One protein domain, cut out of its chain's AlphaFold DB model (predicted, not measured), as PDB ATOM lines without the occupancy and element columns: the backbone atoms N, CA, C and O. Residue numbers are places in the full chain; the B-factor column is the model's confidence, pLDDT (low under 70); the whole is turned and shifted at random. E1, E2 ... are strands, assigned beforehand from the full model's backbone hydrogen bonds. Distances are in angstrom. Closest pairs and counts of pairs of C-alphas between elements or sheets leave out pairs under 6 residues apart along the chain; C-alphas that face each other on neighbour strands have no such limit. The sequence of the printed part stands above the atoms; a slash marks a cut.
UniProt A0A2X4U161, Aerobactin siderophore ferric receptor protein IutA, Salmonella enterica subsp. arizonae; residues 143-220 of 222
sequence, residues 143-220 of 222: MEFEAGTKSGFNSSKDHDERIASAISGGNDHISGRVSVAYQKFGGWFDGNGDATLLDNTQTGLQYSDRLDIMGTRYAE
ATOM      1  N   MET A 143      58.695 -33.712  -2.147       96.38
ATOM      2  CA  MET A 143      57.742 -32.670  -1.800       96.38
ATOM      3  C   MET A 143      56.562 -33.321  -1.095       96.38
ATOM      4  O   MET A 143      56.001 -34.296  -1.590       96.38
ATOM      5  N   GLU A 144      56.189 -32.760   0.046       96.38
ATOM      6  CA  GLU A 144      55.017 -33.162   0.817       96.38
ATOM      7  C   GLU A 144      54.010 -32.012   0.789       96.38
ATOM      8  O   GLU A 144      54.388 -30.841   0.894       96.38
ATOM      9  N   PHE A 145      52.729 -32.340   0.666       96.81
ATOM     10  CA  PHE A 145      51.641 -31.375   0.742       96.81
ATOM     11  C   PHE A 145      50.475 -31.986   1.511       96.81
ATOM     12  O   PHE A 145      50.049 -33.099   1.216       96.81
ATOM     13  N   GLU A 146      49.944 -31.231   2.463       94.94
ATOM     14  CA  GLU A 146      48.786 -31.596   3.264       94.94
ATOM     15  C   GLU A 146      47.790 -30.437   3.235       94.94
ATOM     16  O   GLU A 146      48.156 -29.276   3.410       94.94
ATOM     17  N   ALA A 147      46.518 -30.750   3.025       95.00
ATOM     18  CA  ALA A 147      45.431 -29.803   3.198       95.00
ATOM     19  C   ALA A 147      44.278 -30.511   3.899       95.00
ATOM     20  O   ALA A 147      43.938 -31.647   3.564       95.00
ATOM     21  N   GLY A 148      43.681 -29.839   4.873       92.81
ATOM     22  CA  GLY A 148      42.663 -30.427   5.722       92.81
ATOM     23  C   GLY A 148      41.669 -29.393   6.209       92.81
ATOM     24  O   GLY A 148      41.953 -28.198   6.292       92.81
ATOM     25  N   THR A 149      40.484 -29.881   6.540       92.94
ATOM     26  CA  THR A 149      39.455 -29.074   7.168       92.94
ATOM     27  C   THR A 149      38.643 -29.898   8.157       92.94
ATOM     28  O   THR A 149      38.470 -31.105   7.984       92.94
ATOM     29  N   LYS A 150      38.138 -29.232   9.191       91.06
ATOM     30  CA  LYS A 150      37.267 -29.804  10.211       91.06
ATOM     31  C   LYS A 150      36.125 -28.832  10.487       91.06
ATOM     32  O   LYS A 150      36.328 -27.626  10.502       91.06
ATOM     33  N   SER A 151      34.919 -29.351  10.698       89.56
ATOM     34  CA  SER A 151      33.747 -28.553  11.073       89.56
ATOM     35  C   SER A 151      32.932 -29.277  12.136       89.56
ATOM     36  O   SER A 151      32.829 -30.505  12.121       89.56
ATOM     37  N   GLY A 152      32.370 -28.501  13.060       85.94
ATOM     38  CA  GLY A 152      31.404 -28.977  14.054       85.94
ATOM     39  C   GLY A 152      29.976 -29.127  13.514       85.94
ATOM     40  O   GLY A 152      29.131 -29.666  14.221       85.94
ATOM     41  N   PHE A 153      29.710 -28.676  12.282       87.38
ATOM     42  CA  PHE A 153      28.399 -28.647  11.616       87.38
ATOM     43  C   PHE A 153      27.282 -27.883  12.356       87.38
ATOM     44  O   PHE A 153      26.116 -27.975  11.970       87.38
ATOM     45  N   ASN A 154      27.621 -27.092  13.372       85.81
ATOM     46  CA  ASN A 154      26.693 -26.294  14.172       85.81
ATOM     47  C   ASN A 154      26.664 -24.820  13.735       85.81
ATOM     48  O   ASN A 154      25.665 -24.134  13.947       85.81
ATOM     49  N   SER A 155      27.740 -24.299  13.134       86.81
ATOM     50  CA  SER A 155      27.862 -22.880  12.776       86.81
ATOM     51  C   SER A 155      28.820 -22.649  11.610       86.81
ATOM     52  O   SER A 155      29.846 -23.301  11.504       86.81
ATOM     53  N   SER A 156      28.590 -21.622  10.783       85.19
ATOM     54  CA  SER A 156      29.552 -21.234   9.728       85.19
ATOM     55  C   SER A 156      30.908 -20.764  10.266       85.19
ATOM     56  O   SER A 156      31.859 -20.585   9.509       85.19
ATOM     57  N   LYS A 157      30.988 -20.526  11.577       87.31
ATOM     58  CA  LYS A 157      32.196 -20.116  12.283       87.31
ATOM     59  C   LYS A 157      32.958 -21.291  12.892       87.31
ATOM     60  O   LYS A 157      34.000 -21.037  13.479       87.31
ATOM     61  N   ASP A 158      32.468 -22.525  12.789       89.50
ATOM     62  CA  ASP A 158      33.042 -23.705  13.455       89.50
ATOM     63  C   ASP A 158      34.061 -24.490  12.624       89.50
ATOM     64  O   ASP A 158      34.273 -25.684  12.835       89.50
ATOM     65  N   HIS A 159      34.667 -23.799  11.663       90.88
ATOM     66  CA  HIS A 159      35.511 -24.389  10.647       90.88
ATOM     67  C   HIS A 159      36.991 -24.172  10.953       90.88
ATOM     68  O   HIS A 159      37.454 -23.028  11.003       90.88
ATOM     69  N   ASP A 160      37.719 -25.272  11.105       93.00
ATOM     70  CA  ASP A 160      39.174 -25.281  11.120       93.00
ATOM     71  C   ASP A 160      39.684 -25.531   9.693       93.00
ATOM     72  O   ASP A 160      39.148 -26.361   8.949       93.00
ATOM     73  N   GLU A 161      40.749 -24.836   9.316       94.75
ATOM     74  CA  GLU A 161      41.414 -24.966   8.017       94.75
ATOM     75  C   GLU A 161      42.897 -25.194   8.240       94.75
ATOM     76  O   GLU A 161      43.507 -24.571   9.108       94.75
ATOM     77  N   ARG A 162      43.500 -26.063   7.435       94.88
ATOM     78  CA  ARG A 162      44.903 -26.415   7.577       94.88
ATOM     79  C   ARG A 162      45.543 -26.644   6.224       94.88
ATOM     80  O   ARG A 162      44.969 -27.305   5.361       94.88
ATOM     81  N   ILE A 163      46.745 -26.109   6.061       97.12
ATOM     82  CA  ILE A 163      47.588 -26.325   4.893       97.12
ATOM     83  C   ILE A 163      49.040 -26.446   5.336       97.12
ATOM     84  O   ILE A 163      49.535 -25.622   6.102       97.12
ATOM     85  N   ALA A 164      49.734 -27.463   4.849       97.38
ATOM     86  CA  ALA A 164      51.148 -27.646   5.101       97.38
ATOM     87  C   ALA A 164      51.867 -28.096   3.836       97.38
ATOM     88  O   ALA A 164      51.311 -28.773   2.972       97.38
ATOM     89  N   SER A 165      53.120 -27.684   3.712       98.12
ATOM     90  CA  SER A 165      53.987 -28.116   2.627       98.12
ATOM     91  C   SER A 165      55.417 -28.249   3.109       98.12
ATOM     92  O   SER A 165      55.863 -27.509   3.991       98.12
ATOM     93  N   ALA A 166      56.142 -29.192   2.523       98.12
ATOM     94  CA  ALA A 166      57.566 -29.344   2.740       98.12
ATOM     95  C   ALA A 166      58.289 -29.691   1.453       98.12
ATOM     96  O   ALA A 166      57.734 -30.301   0.541       98.12
ATOM     97  N   ILE A 167      59.564 -29.334   1.433       97.75
ATOM     98  CA  ILE A 167      60.523 -29.799   0.450       97.75
ATOM     99  C   ILE A 167      61.741 -30.346   1.186       97.75
ATOM    100  O   ILE A 167      62.271 -29.701   2.095       97.75
ATOM    101  N   SER A 168      62.190 -31.532   0.795       96.94
ATOM    102  CA  SER A 168      63.477 -32.087   1.201       96.94
ATOM    103  C   SER A 168      64.368 -32.311  -0.008       96.94
ATOM    104  O   SER A 168      63.876 -32.420  -1.128       96.94
ATOM    105  N   GLY A 169      65.674 -32.376   0.218       95.56
ATOM    106  CA  GLY A 169      66.652 -32.741  -0.800       95.56
ATOM    107  C   GLY A 169      68.088 -32.530  -0.330       95.56
ATOM    108  O   GLY A 169      68.348 -31.854   0.673       95.56
ATOM    109  N   GLY A 170      69.033 -33.095  -1.076       94.75
ATOM    110  CA  GLY A 170      70.459 -32.966  -0.819       94.75
ATOM    111  C   GLY A 170      71.275 -34.009  -1.575       94.75
ATOM    112  O   GLY A 170      71.159 -34.142  -2.789       94.75
ATOM    113  N   ASN A 171      72.153 -34.692  -0.851       92.19
ATOM    114  CA  ASN A 171      72.939 -35.834  -1.307       92.19
ATOM    115  C   ASN A 171      73.228 -36.770  -0.119       92.19
ATOM    116  O   ASN A 171      72.826 -36.483   1.008       92.19
ATOM    117  N   ASP A 172      73.968 -37.850  -0.365       89.31
ATOM    118  CA  ASP A 172      74.299 -38.871   0.642       89.31
ATOM    119  C   ASP A 172      75.077 -38.335   1.858       89.31
ATOM    120  O   ASP A 172      75.099 -38.959   2.912       89.31
ATOM    121  N   HIS A 173      75.737 -37.180   1.740       89.69
ATOM    122  CA  HIS A 173      76.543 -36.601   2.819       89.69
ATOM    123  C   HIS A 173      75.820 -35.501   3.591       89.69
ATOM    124  O   HIS A 173      76.063 -35.317   4.786       89.69
ATOM    125  N   ILE A 174      74.967 -34.739   2.912       93.25
ATOM    126  CA  ILE A 174      74.199 -33.655   3.502       93.25
ATOM    127  C   ILE A 174      72.830 -33.557   2.844       93.25
ATOM    128  O   ILE A 174      72.706 -33.386   1.631       93.25
ATOM    129  N   SER A 175      71.800 -33.580   3.675       96.00
ATOM    130  CA  SER A 175      70.417 -33.391   3.263       96.00
ATOM    131  C   SER A 175      69.714 -32.376   4.154       96.00
ATOM    132  O   SER A 175      70.082 -32.146   5.312       96.00
ATOM    133  N   GLY A 176      68.698 -31.723   3.597       96.31
ATOM    134  CA  GLY A 176      67.887 -30.736   4.296       96.31
ATOM    135  C   GLY A 176      66.402 -30.938   4.043       96.31
ATOM    136  O   GLY A 176      66.007 -31.538   3.045       96.31
ATOM    137  N   ARG A 177      65.581 -30.430   4.961       97.31
ATOM    138  CA  ARG A 177      64.132 -30.297   4.800       97.31
ATOM    139  C   ARG A 177      63.703 -28.923   5.283       97.31
ATOM    140  O   ARG A 177      64.154 -28.475   6.335       97.31
ATOM    141  N   VAL A 178      62.829 -28.274   4.528       98.06
ATOM    142  CA  VAL A 178      62.170 -27.022   4.909       98.06
ATOM    143  C   VAL A 178      60.672 -27.214   4.772       98.06
ATOM    144  O   VAL A 178      60.212 -27.773   3.777       98.06
ATOM    145  N   SER A 179      59.914 -26.743   5.754       98.12
ATOM    146  CA  SER A 179      58.461 -26.827   5.752       98.12
ATOM    147  C   SER A 179      57.796 -25.577   6.300       98.12
ATOM    148  O   SER A 179      58.375 -24.817   7.080       98.12
ATOM    149  N   VAL A 180      56.553 -25.391   5.870       98.19
ATOM    150  CA  VAL A 180      55.631 -24.382   6.381       98.19
ATOM    151  C   VAL A 180      54.281 -25.054   6.588       98.19
ATOM    152  O   VAL A 180      53.760 -25.674   5.659       98.19
ATOM    153  N   ALA A 181      53.715 -24.910   7.780       97.50
ATOM    154  CA  ALA A 181      52.362 -25.337   8.106       97.50
ATOM    155  C   ALA A 181      51.574 -24.161   8.686       97.50
ATOM    156  O   ALA A 181      52.058 -23.426   9.544       97.50
ATOM    157  N   TYR A 182      50.356 -23.972   8.198       96.88
ATOM    158  CA  TYR A 182      49.424 -22.958   8.661       96.88
ATOM    159  C   TYR A 182      48.095 -23.616   9.013       96.88
ATOM    160  O   TYR A 182      47.541 -24.383   8.224       96.88
ATOM    161  N   GLN A 183      47.571 -23.289  10.189       94.94
ATOM    162  CA  GLN A 183      46.289 -23.778  10.671       94.94
ATOM    163  C   GLN A 183      45.482 -22.623  11.256       94.94
ATOM    164  O   GLN A 183      45.983 -21.836  12.056       94.94
ATOM    165  N   LYS A 184      44.217 -22.537  10.865       94.44
ATOM    166  CA  LYS A 184      43.235 -21.601  11.396       94.44
ATOM    167  C   LYS A 184      42.187 -22.384  12.168       94.44
ATOM    168  O   LYS A 184      41.682 -23.384  11.671       94.44
ATOM    169  N   PHE A 185      41.853 -21.896  13.351       92.06
ATOM    170  CA  PHE A 185      40.877 -22.498  14.245       92.06
ATOM    171  C   PHE A 185      39.568 -21.711  14.232       92.06
ATOM    172  O   PHE A 185      39.551 -20.492  14.440       92.06
ATOM    173  N   GLY A 186      38.465 -22.417  14.020       91.44
ATOM    174  CA  GLY A 186      37.111 -21.914  14.165       91.44
ATOM    175  C   GLY A 186      36.671 -21.815  15.627       91.44
ATOM    176  O   GLY A 186      37.441 -21.999  16.569       91.44
ATOM    177  N   GLY A 187      35.404 -21.472  15.817       89.69
ATOM    178  CA  GLY A 187      34.724 -21.517  17.103       89.69
ATOM    179  C   GLY A 187      34.167 -22.901  17.414       89.69
ATOM    180  O   GLY A 187      33.922 -23.713  16.528       89.69
ATOM    181  N   TRP A 188      33.887 -23.150  18.684       87.69
ATOM    182  CA  TRP A 188      33.141 -24.323  19.119       87.69
ATOM    183  C   TRP A 188      31.767 -23.888  19.604       87.69
ATOM    184  O   TRP A 188      31.607 -22.802  20.165       87.69
ATOM    185  N   PHE A 189      30.768 -24.718  19.336       88.56
ATOM    186  CA  PHE A 189      29.368 -24.411  19.595       88.56
ATOM    187  C   PHE A 189      28.692 -25.623  20.223       88.56
ATOM    188  O   PHE A 189      28.985 -26.764  19.851       88.56
ATOM    189  N   ASP A 190      27.800 -25.378  21.176       85.81
ATOM    190  CA  ASP A 190      26.966 -26.421  21.754       85.81
ATOM    191  C   ASP A 190      25.838 -26.836  20.791       85.81
ATOM    192  O   ASP A 190      25.680 -26.287  19.698       85.81
ATOM    193  N   GLY A 191      25.035 -27.820  21.199       83.56
ATOM    194  CA  GLY A 191      23.902 -28.294  20.399       83.56
ATOM    195  C   GLY A 191      22.760 -27.280  20.241       83.56
ATOM    196  O   GLY A 191      21.862 -27.517  19.437       83.56
ATOM    197  N   ASN A 192      22.781 -26.169  20.982       86.25
ATOM    198  CA  ASN A 192      21.822 -25.072  20.856       86.25
ATOM    199  C   ASN A 192      22.337 -23.958  19.926       86.25
ATOM    200  O   ASN A 192      21.595 -23.022  19.632       86.25
ATOM    201  N   GLY A 193      23.578 -24.065  19.434       82.50
ATOM    202  CA  GLY A 193      24.219 -23.058  18.590       82.50
ATOM    203  C   GLY A 193      24.885 -21.925  19.375       82.50
ATOM    204  O   GLY A 193      25.295 -20.930  18.772       82.50
ATOM    205  N   ASP A 194      25.027 -22.067  20.693       86.38
ATOM    206  CA  ASP A 194      25.718 -21.103  21.540       86.38
ATOM    207  C   ASP A 194      27.223 -21.393  21.556       86.38
ATOM    208  O   ASP A 194      27.663 -22.539  21.664       86.38
ATOM    209  N   ALA A 195      28.039 -20.343  21.433       83.88
ATOM    210  CA  ALA A 195      29.490 -20.489  21.419       83.88
ATOM    211  C   ALA A 195      30.005 -20.992  22.779       83.88
ATOM    212  O   ALA A 195      29.807 -20.348  23.813       83.88
ATOM    213  N   THR A 196      30.732 -22.108  22.778       81.50
ATOM    214  CA  THR A 196      31.330 -22.700  23.978       81.50
ATOM    215  C   THR A 196      32.698 -22.078  24.225       81.50
ATOM    216  O   THR A 196      33.733 -22.614  23.848       81.50
ATOM    217  N   LEU A 197      32.741 -20.897  24.842       69.12
ATOM    218  CA  LEU A 197      34.013 -20.240  25.161       69.12
ATOM    219  C   LEU A 197      34.750 -21.014  26.269       69.12
ATOM    220  O   LEU A 197      34.310 -21.008  27.416       69.12
ATOM    221  N   LEU A 198      35.878 -21.655  25.938       63.56
ATOM    222  CA  LEU A 198      36.706 -22.364  26.928       63.56
ATOM    223  C   LEU A 198      37.771 -21.466  27.592       63.56
ATOM    224  O   LEU A 198      38.109 -21.709  28.742       63.56
ATOM    225  N   ASP A 199      38.249 -20.414  26.914       62.34
ATOM    226  CA  ASP A 199      39.037 -19.282  27.456       62.34
ATOM    227  C   ASP A 199      39.441 -18.375  26.276       62.34
ATOM    228  O   ASP A 199      40.151 -18.827  25.385       62.34
ATOM    229  N   ASN A 200      39.022 -17.106  26.233       57.47
ATOM    230  CA  ASN A 200      39.418 -16.157  25.177       57.47
ATOM    231  C   ASN A 200      40.546 -15.204  25.604       57.47
ATOM    232  O   ASN A 200      40.897 -14.302  24.846       57.47
ATOM    233  N   THR A 201      41.084 -15.353  26.819       57.75
ATOM    234  CA  THR A 201      41.932 -14.314  27.402       57.75
ATOM    235  C   THR A 201      43.412 -14.525  27.166       57.75
ATOM    236  O   THR A 201      44.065 -13.518  26.924       57.75
ATOM    237  N   GLN A 202      43.947 -15.758  27.134       62.69
ATOM    238  CA  GLN A 202      45.327 -16.006  26.667       62.69
ATOM    239  C   GLN A 202      45.611 -17.410  26.119       62.69
ATOM    240  O   GLN A 202      46.625 -17.564  25.434       62.69
ATOM    241  N   THR A 203      44.804 -18.436  26.417       73.06
ATOM    242  CA  THR A 203      45.149 -19.829  26.073       73.06
ATOM    243  C   THR A 203      44.199 -20.515  25.100       73.06
ATOM    244  O   THR A 203      44.541 -21.598  24.638       73.06
ATOM    245  N   GLY A 204      43.065 -19.915  24.737       80.56
ATOM    246  CA  GLY A 204      42.121 -20.511  23.791       80.56
ATOM    247  C   GLY A 204      42.712 -20.799  22.414       80.56
ATOM    248  O   GLY A 204      43.554 -20.053  21.917       80.56
ATOM    249  N   LEU A 205      42.236 -21.887  21.804       83.69
ATOM    250  CA  LEU A 205      42.467 -22.183  20.390       83.69
ATOM    251  C   LEU A 205      41.387 -21.566  19.492       83.69
ATOM    252  O   LEU A 205      41.669 -21.272  18.340       83.69
ATOM    253  N   GLN A 206      40.172 -21.328  19.993       86.81
ATOM    254  CA  GLN A 206      39.087 -20.796  19.164       86.81
ATOM    255  C   GLN A 206      39.425 -19.433  18.568       86.81
ATOM    256  O   GLN A 206      39.892 -18.540  19.280       86.81
ATOM    257  N   TYR A 207      39.119 -19.264  17.281       88.69
ATOM    258  CA  TYR A 207      39.387 -18.033  16.530       88.69
ATOM    259  C   TYR A 207      40.861 -17.609  16.556       88.69
ATOM    260  O   TYR A 207      41.168 -16.417  16.552       88.69
ATOM    261  N   SER A 208      41.766 -18.587  16.598       89.69
ATOM    262  CA  SER A 208      43.209 -18.367  16.540       89.69
ATOM    263  C   SER A 208      43.816 -18.926  15.259       89.69
ATOM    264  O   SER A 208      43.187 -19.674  14.509       89.69
ATOM    265  N   ASP A 209      45.059 -18.548  15.013       92.00
ATOM    266  CA  ASP A 209      45.900 -19.034  13.939       92.00
ATOM    267  C   ASP A 209      47.224 -19.581  14.492       92.00
ATOM    268  O   ASP A 209      47.760 -19.129  15.510       92.00
ATOM    269  N   ARG A 210      47.754 -20.594  13.810       91.44
ATOM    270  CA  ARG A 210      49.055 -21.207  14.071       91.44
ATOM    271  C   ARG A 210      49.850 -21.201  12.773       91.44
ATOM    272  O   ARG A 210      49.360 -21.650  11.740       91.44
ATOM    273  N   LEU A 211      51.082 -20.713  12.852       95.12
ATOM    274  CA  LEU A 211      52.075 -20.795  11.788       95.12
ATOM    275  C   LEU A 211      53.309 -21.504  12.342       95.12
ATOM    276  O   LEU A 211      53.891 -21.051  13.328       95.12
ATOM    277  N   ASP A 212      53.702 -22.587  11.690       95.75
ATOM    278  CA  ASP A 212      54.912 -23.347  11.968       95.75
ATOM    279  C   ASP A 212      55.829 -23.276  10.744       95.75
ATOM    280  O   ASP A 212      55.398 -23.466   9.604       95.75
ATOM    281  N   ILE A 213      57.095 -22.938  10.983       96.94
ATOM    282  CA  ILE A 213      58.146 -22.930   9.971       96.94
ATOM    283  C   ILE A 213      59.300 -23.731  10.547       96.94
ATOM    284  O   ILE A 213      59.858 -23.357  11.582       96.94
ATOM    285  N   MET A 214      59.689 -24.799   9.859       96.19
ATOM    286  CA  MET A 214      60.745 -25.686  10.328       96.19
ATOM    287  C   MET A 214      61.805 -25.900   9.252       96.19
ATOM    288  O   MET A 214      61.514 -26.025   8.064       96.19
ATOM    289  N   GLY A 215      63.059 -25.958   9.696       95.62
ATOM    290  CA  GLY A 215      64.194 -26.369   8.886       95.62
ATOM    291  C   GLY A 215      65.001 -27.423   9.630       95.62
ATOM    292  O   GLY A 215      65.441 -27.182  10.754       95.62
ATOM    293  N   THR A 216      65.223 -28.578   9.011       92.94
ATOM    294  CA  THR A 216      66.092 -29.629   9.548       92.94
ATOM    295  C   THR A 216      67.215 -29.931   8.570       92.94
ATOM    296  O   THR A 216      67.087 -29.762   7.356       92.94
ATOM    297  N   ARG A 217      68.354 -30.358   9.113       91.00
ATOM    298  CA  ARG A 217      69.503 -30.835   8.344       91.00
ATOM    299  C   ARG A 217      69.941 -32.181   8.888       91.00
ATOM    300  O   ARG A 217      69.899 -32.387  10.101       91.00
ATOM    301  N   TYR A 218      70.406 -33.047   8.006       86.56
ATOM    302  CA  TYR A 218      71.085 -34.279   8.363       86.56
ATOM    303  C   TYR A 218      72.454 -34.294   7.685       86.56
ATOM    304  O   TYR A 218      72.599 -33.877   6.536       86.56
ATOM    305  N   ALA A 219      73.472 -34.685   8.447       84.31
ATOM    306  CA  ALA A 219      74.841 -34.782   7.971       84.31
ATOM    307  C   ALA A 219      75.482 -36.022   8.586       84.31
ATOM    308  O   ALA A 219      75.582 -36.134   9.813       84.31
ATOM    309  N   GLU A 220      75.920 -36.932   7.728       74.19
ATOM    310  CA  GLU A 220      76.570 -38.162   8.153       74.19
ATOM    311  C   GLU A 220      77.955 -37.826   8.731       74.19
ATOM    312  O   GLU A 220      78.788 -37.200   8.070       74.19
TER     313      GLU A 220
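Overview. This is residues 143 to 220 of the 222 residues of the protein "Aerobactin siderophore ferric receptor protein IutA" of Salmonella enterica subsp. arizonae (UniProt A0A2X4U161). One long, narrow, twisted sheet of four strands, E1 to E4, with a long loop, residues 185 to 208, at one end. The printed part has 78 residues and no named helix. It is all strand, a meander in the order E1 - E2 - E3 - E4, each strand the antiparallel neighbour of the one before. It is extended, with a radius of gyration of the C-alphas of 17.8 A and spans of 58 by 25 by 13 A.

Along the chain. E1, residues 143 to 151, begins at C-alpha (57.742, -32.670, -1.800) and measures 27.5 A. E2, residues 159 to 170, measures 37.8 A; E3, residues 174 to 184, 34.2 A. E4, residues 209 to 219, measures 33.5 A and ends at C-alpha (74.841, -34.782, 7.971).

Arrangement. E1 and E2 form a hairpin at 171 degrees, with N 146 and O 164 2.9 A apart. Hairpin E2 and E3 has N 165 and O 180 at 2.9 A; hairpin E3 and E4, N 212 and O 181 at 2.8 A. Edge strands E1 and E4 are apart.

Size, cuts and confidence. The C-alphas farthest apart, His 173 and Asn 192, are 58.8 A apart. The printed part has no cut. The link E3 to E4 is long; residues 197 to 202 have pLDDT under 70.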